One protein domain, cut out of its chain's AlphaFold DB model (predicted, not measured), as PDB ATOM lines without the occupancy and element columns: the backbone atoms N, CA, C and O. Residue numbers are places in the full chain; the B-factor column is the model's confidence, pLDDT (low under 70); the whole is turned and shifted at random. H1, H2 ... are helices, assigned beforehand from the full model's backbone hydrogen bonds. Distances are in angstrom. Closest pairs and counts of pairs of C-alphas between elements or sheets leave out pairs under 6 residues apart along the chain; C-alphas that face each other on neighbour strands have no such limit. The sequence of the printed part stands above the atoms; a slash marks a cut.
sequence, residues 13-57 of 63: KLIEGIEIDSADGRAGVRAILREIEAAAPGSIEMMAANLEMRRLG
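This is residues 13 to 57 of the 63 residues of an uncharacterized protein of Brevundimonas sp. Root1423 (UniProt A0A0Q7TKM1). Two helices, H2 and H3, meet near their ends as an open V, with a tight link, residues 40 to 42, at its point. The tiny helix H1 sits off to the side of H2 without touching a helix, and residues 46 to 57, of which 46 to 55 belong to H3, stick out free as most of the second arm. Look through 45 printed residues and you find three named helices in the order H1, H2, H3 and no named strand, an all-helix class. The whole is loose, with a radius of gyration of the C-alphas of 12.4 A and spans of 31 by 25 by 19 A.

Start at C-alpha 13, at (203.344, 165.068, 125.036), where H1, residues 13 to 16, begins. Next find C-alpha 23 at (186.425, 157.518, 117.948); from there H2, residues 23 to 39, runs 24.7 A. H3, residues 43 to 55, then runs 18.5 A to C-alpha 55 at (187.338, 183.980, 122.656).

Look first at H1, which is apart from H2, but only just, with a closest distance between C-alphas of 8.1 A. H1 is also apart from H3. H2 touches H3 with residues 33 to 37 alone, and H3 touches H2 with residues 43 to 44 alone. Their closest C-alphas are those of Glu 37 and Ser 43, 6.3 A apart. H2 and H3 run opposite ways at a steep tilt of 67 degrees. In H2 and H3 every O i to N i+4 pair is within hydrogen-bond range; H1 is too short for such a pair.

The two C-alphas farthest apart are those of Asp 24 and Gly 57, at 33.3 A. The printed part has no cut. The link from H1 to H2 is short, and neither link is long. Mean pLDDT of the printed part is 91.7, and no printed residue is under 70.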
ATOM      1  N   LYS A  13     202.918 165.981 126.112       87.69
ATOM      2  CA  LYS A  13     203.344 165.068 125.036       87.69
ATOM      3  C   LYS A  13     202.372 163.911 124.810       87.69
ATOM      4  O   LYS A  13     202.167 163.495 123.677       87.69
ATOM      5  N   LEU A  14     201.790 163.370 125.882       85.12
ATOM      6  CA  LEU A  14     200.793 162.301 125.773       85.12
ATOM      7  C   LEU A  14     199.506 162.800 125.110       85.12
ATOM      8  O   LEU A  14     198.944 162.092 124.283       85.12
ATOM      9  N   ILE A  15     199.066 164.016 125.442       86.06
ATOM     10  CA  ILE A  15     197.878 164.641 124.845       86.06
ATOM     11  C   ILE A  15     198.106 164.971 123.363       86.06
ATOM     12  O   ILE A  15     197.203 164.759 122.560       86.06
ATOM     13  N   GLU A  16     199.302 165.436 122.985       86.75
ATOM     14  CA  GLU A  16     199.672 165.711 121.584       86.75
ATOM     15  C   GLU A  16     199.546 164.477 120.676       86.75
ATOM     16  O   GLU A  16     199.261 164.616 119.490       86.75
ATOM     17  N   GLY A  17     199.728 163.274 121.227       85.75
ATOM     18  CA  GLY A  17     199.575 162.017 120.492       85.75
ATOM     19  C   GLY A  17     198.130 161.530 120.333       85.75
ATOM     20  O   GLY A  17     197.925 160.475 119.738       85.75
ATOM     21  N   ILE A  18     197.130 162.234 120.879       88.38
ATOM     22  CA  ILE A  18     195.730 161.800 120.811       88.38
ATOM     23  C   ILE A  18     195.065 162.306 119.525       88.38
ATOM     24  O   ILE A  18     194.813 163.498 119.353       88.38
ATOM     25  N   GLU A  19     194.680 161.369 118.662       90.25
ATOM     26  CA  GLU A  19     193.921 161.624 117.432       90.25
ATOM     27  C   GLU A  19     192.438 161.904 117.734       90.25
ATOM     28  O   GLU A  19     191.607 160.996 117.797       90.25
ATOM     29  N   ILE A  20     192.078 163.169 117.965       87.50
ATOM     30  CA  ILE A  20     190.714 163.566 118.369       87.50
ATOM     31  C   ILE A  20     189.643 163.386 117.272       87.50
ATOM     32  O   ILE A  20     188.438 163.388 117.547       87.50
ATOM     33  N   ASP A  21     190.055 163.221 116.021       92.50
ATOM     34  CA  ASP A  21     189.189 162.885 114.888       92.50
ATOM     35  C   ASP A  21     188.752 161.407 114.900       92.50
ATOM     36  O   ASP A  21     187.655 161.078 114.430       92.50
ATOM     37  N   SER A  22     189.514 160.529 115.551       94.50
ATOM     38  CA  SER A  22     189.152 159.128 115.777       94.50
ATOM     39  C   SER A  22     188.131 158.948 116.916       94.50
ATOM     40  O   SER A  22     188.008 159.763 117.836       94.50
ATOM     41  N   ALA A  23     187.356 157.860 116.868       94.00
ATOM     42  CA  ALA A  23     186.425 157.518 117.948       94.00
ATOM     43  C   ALA A  23     187.160 157.212 119.264       94.00
ATOM     44  O   ALA A  23     186.755 157.704 120.321       94.00
ATOM     45  N   ASP A  24     188.262 156.468 119.176       92.69
ATOM     46  CA  ASP A  24     189.066 156.060 120.327       92.69
ATOM     47  C   ASP A  24     189.781 157.250 120.964       92.69
ATOM     48  O   ASP A  24     189.771 157.393 122.186       92.69
ATOM     49  N   GLY A  25     190.310 158.176 120.161       91.50
ATOM     50  CA  GLY A  25     190.917 159.396 120.678       91.50
ATOM     51  C   GLY A  25     189.911 160.271 121.423       91.50
ATOM     52  O   GLY A  25     190.199 160.728 122.529       91.50
ATOM     53  N   ARG A  26     188.677 160.425 120.917       94.12
ATOM     54  CA  ARG A  26     187.609 161.116 121.673       94.12
ATOM     55  C   ARG A  26     187.266 160.411 122.981       94.12
ATOM     56  O   ARG A  26     187.006 161.091 123.975       94.12
ATOM     57  N   ALA A  27     187.234 159.079 122.992       93.56
ATOM     58  CA  ALA A  27     187.007 158.312 124.213       93.56
ATOM     59  C   ALA A  27     188.148 158.522 125.224       93.56
ATOM     60  O   ALA A  27     187.877 158.779 126.398       93.56
ATOM     61  N   GLY A  28     189.400 158.518 124.758       90.88
ATOM     62  CA  GLY A  28     190.589 158.810 125.561       90.88
ATOM     63  C   GLY A  28     190.557 160.206 126.183       90.88
ATOM     64  O   GLY A  28     190.712 160.339 127.396       90.88
ATOM     65  N   VAL A  29     190.254 161.245 125.394       91.19
ATOM     66  CA  VAL A  29     190.097 162.619 125.913       91.19
ATOM     67  C   VAL A  29     189.000 162.683 126.976       91.19
ATOM     68  O   VAL A  29     189.203 163.270 128.036       91.19
ATOM     69  N   ARG A  30     187.839 162.059 126.736       92.06
ATOM     70  CA  ARG A  30     186.735 162.038 127.712       92.06
ATOM     71  C   ARG A  30     187.124 161.346 129.015       92.06
ATOM     72  O   ARG A  30     186.731 161.821 130.077       92.06
ATOM     73  N   ALA A  31     187.888 160.257 128.945       92.94
ATOM     74  CA  ALA A  31     188.397 159.575 130.129       92.94
ATOM     75  C   ALA A  31     189.335 160.487 130.934       92.94
ATOM     76  O   ALA A  31     189.144 160.642 132.134       92.94
ATOM     77  N   ILE A  32     190.275 161.169 130.270       90.81
ATOM     78  CA  ILE A  32     191.190 162.121 130.923       90.81
ATOM     79  C   ILE A  32     190.413 163.255 131.601       90.81
ATOM     80  O   ILE A  32     190.659 163.552 132.768       90.81
ATOM     81  N   LEU A  33     189.452 163.870 130.901       91.62
ATOM     82  CA  LEU A  33     188.630 164.947 131.465       91.62
ATOM     83  C   LEU A  33     187.831 164.480 132.689       91.62
ATOM     84  O   LEU A  33     187.733 165.217 133.666       91.62
ATOM     85  N   ARG A  34     187.302 163.250 132.660       93.38
ATOM     86  CA  ARG A  34     186.607 162.651 133.804       93.38
ATOM     87  C   ARG A  34     187.528 162.492 135.014       93.38
ATOM     88  O   ARG A  34     187.105 162.807 136.119       93.38
ATOM     89  N   GLU A  35     188.754 162.012 134.819       92.56
ATOM     90  CA  GLU A  35     189.717 161.848 135.917       92.56
ATOM     91  C   GLU A  35     190.174 163.197 136.488       92.56
ATOM     92  O   GLU A  35     190.302 163.338 137.704       92.56
ATOM     93  N   ILE A  36     190.360 164.215 135.638       89.94
ATOM     94  CA  ILE A  36     190.657 165.585 136.087       89.94
ATOM     95  C   ILE A  36     189.520 166.115 136.963       89.94
ATOM     96  O   ILE A  36     189.775 166.598 138.062       89.94
ATOM     97  N   GLU A  37     188.275 165.985 136.508       92.81
ATOM     98  CA  GLU A  37     187.100 166.452 137.245       92.81
ATOM     99  C   GLU A  37     186.897 165.680 138.561       92.81
ATOM    100  O   GLU A  37     186.544 166.266 139.580       92.81
ATOM    101  N   ALA A  38     187.191 164.375 138.582       93.69
ATOM    102  CA  ALA A  38     187.152 163.577 139.807       93.69
ATOM    103  C   ALA A  38     188.219 164.012 140.828       93.69
ATOM    104  O   ALA A  38     187.956 164.020 142.032       93.69
ATOM    105  N   ALA A  39     189.418 164.376 140.362       91.75
ATOM    106  CA  ALA A  39     190.511 164.846 141.214       91.75
ATOM    107  C   ALA A  39     190.350 166.313 141.653       91.75
ATOM    108  O   ALA A  39     190.817 166.689 142.730       91.75
ATOM    109  N   ALA A  40     189.714 167.143 140.823       91.00
ATOM    110  CA  ALA A  40     189.497 168.566 141.048       91.00
ATOM    111  C   ALA A  40     188.126 169.004 140.489       91.00
ATOM    112  O   ALA A  40     188.054 169.520 139.367       91.00
ATOM    113  N   PRO A  41     187.045 168.830 141.270       95.06
ATOM    114  CA  PRO A  41     185.700 169.198 140.840       95.06
ATOM    115  C   PRO A  41     185.575 170.684 140.468       95.06
ATOM    116  O   PRO A  41     186.143 171.552 141.133       95.06
ATOM    117  N   GLY A  42     184.828 170.976 139.406       93.75
ATOM    118  CA  GLY A  42     184.596 172.303 138.835       93.75
ATOM    119  C   GLY A  42     185.749 172.842 137.984       93.75
ATOM    120  O   GLY A  42     185.620 173.905 137.372       93.75
ATOM    121  N   SER A  43     186.885 172.139 137.914       92.75
ATOM    122  CA  SER A  43     188.060 172.630 137.186       92.75
ATOM    123  C   SER A  43     187.827 172.687 135.677       92.75
ATOM    124  O   SER A  43     188.240 173.660 135.040       92.75
ATOM    125  N   ILE A  44     187.111 171.712 135.104       92.50
ATOM    126  CA  ILE A  44     186.813 171.690 133.668       92.50
ATOM    127  C   ILE A  44     185.862 172.828 133.281       92.50
ATOM    128  O   ILE A  44     186.100 173.507 132.282       92.50
ATOM    129  N   GLU A  45     184.831 173.091 134.084       93.75
ATOM    130  CA  GLU A  45     183.896 174.201 133.856       93.75
ATOM    131  C   GLU A  45     184.601 175.559 133.951       93.75
ATOM    132  O   GLU A  45     184.434 176.412 133.078       93.75
ATOM    133  N   MET A  46     185.465 175.738 134.952       93.12
ATOM    134  CA  MET A  46     186.278 176.947 135.096       93.12
ATOM    135  C   MET A  46     187.223 177.145 133.900       93.12
ATOM    136  O   MET A  46     187.356 178.255 133.382       93.12
ATOM    137  N   MET A  47     187.870 176.077 133.421       91.12
ATOM    138  CA  MET A  47     188.706 176.132 132.217       91.12
ATOM    139  C   MET A  47     187.886 176.493 130.974       91.12
ATOM    140  O   MET A  47     188.322 177.335 130.188       91.12
ATOM    141  N   ALA A  48     186.696 175.910 130.810       92.62
ATOM    142  CA  ALA A  48     185.793 176.220 129.705       92.62
ATOM    143  C   ALA A  48     185.346 177.691 129.728       92.62
ATOM    144  O   ALA A  48     185.432 178.367 128.703       92.62
ATOM    145  N   ALA A  49     184.967 178.216 130.897       93.38
ATOM    146  CA  ALA A  49     184.616 179.625 131.073       93.38
ATOM    147  C   ALA A  49     185.789 180.557 130.726       93.38
ATOM    148  O   ALA A  49     185.615 181.549 130.021       93.38
ATOM    149  N   ASN A  50     187.005 180.209 131.153       92.38
ATOM    150  CA  ASN A  50     188.217 180.960 130.818       92.38
ATOM    151  C   ASN A  50     188.524 180.959 129.318       92.38
ATOM    152  O   ASN A  50     188.950 181.982 128.779       92.38
ATOM    153  N   LEU A  51     188.318 179.834 128.630       91.88
ATOM    154  CA  LEU A  51     188.472 179.760 127.177       91.88
ATOM    155  C   LEU A  51     187.424 180.613 126.458       91.88
ATOM    156  O   LEU A  51     187.767 181.309 125.505       91.88
ATOM    157  N   GLU A  52     186.180 180.595 126.930       94.44
ATOM    158  CA  GLU A  52     185.105 181.390 126.339       94.44
ATOM    159  C   GLU A  52     185.334 182.891 126.536       94.44
ATOM    160  O   GLU A  52     185.275 183.654 125.576       94.44
ATOM    161  N   MET A  53     185.733 183.317 127.739       93.06
ATOM    162  CA  MET A  53     186.145 184.702 127.988       93.06
ATOM    163  C   MET A  53     187.260 185.142 127.031       93.06
ATOM    164  O   MET A  53     187.150 186.197 126.406       93.06
ATOM    165  N   ARG A  54     188.291 184.308 126.832       91.38
ATOM    166  CA  ARG A  54     189.380 184.600 125.882       91.38
ATOM    167  C   ARG A  54     188.888 184.727 124.441       91.38
ATOM    168  O   ARG A  54     189.354 185.618 123.736       91.38
ATOM    169  N   ARG A  55     187.952 183.878 123.997       93.00
ATOM    170  CA  ARG A  55     187.338 183.980 122.656       93.00
ATOM    171  C   ARG A  55     186.572 185.285 122.467       93.00
ATOM    172  O   ARG A  55     186.593 185.841 121.376       93.00
ATOM    173  N   LEU A  56     185.950 185.780 123.532       94.56
ATOM    174  CA  LEU A  56     185.247 187.062 123.559       94.56
ATOM    175  C   LEU A  56     186.194 188.269 123.723       94.56
ATOM    176  O   LEU A  56     185.727 189.403 123.791       94.56
ATOM    177  N   GLY A  57     187.514 188.053 123.795       93.56
ATOM    178  CA  GLY A  57     188.505 189.111 124.014       93.56
ATOM    179  C   GLY A  57     188.558 189.634 125.454       93.56
ATOM    180  O   GLY A  57     189.205 190.643 125.726       93.56
TER     181      GLY A  57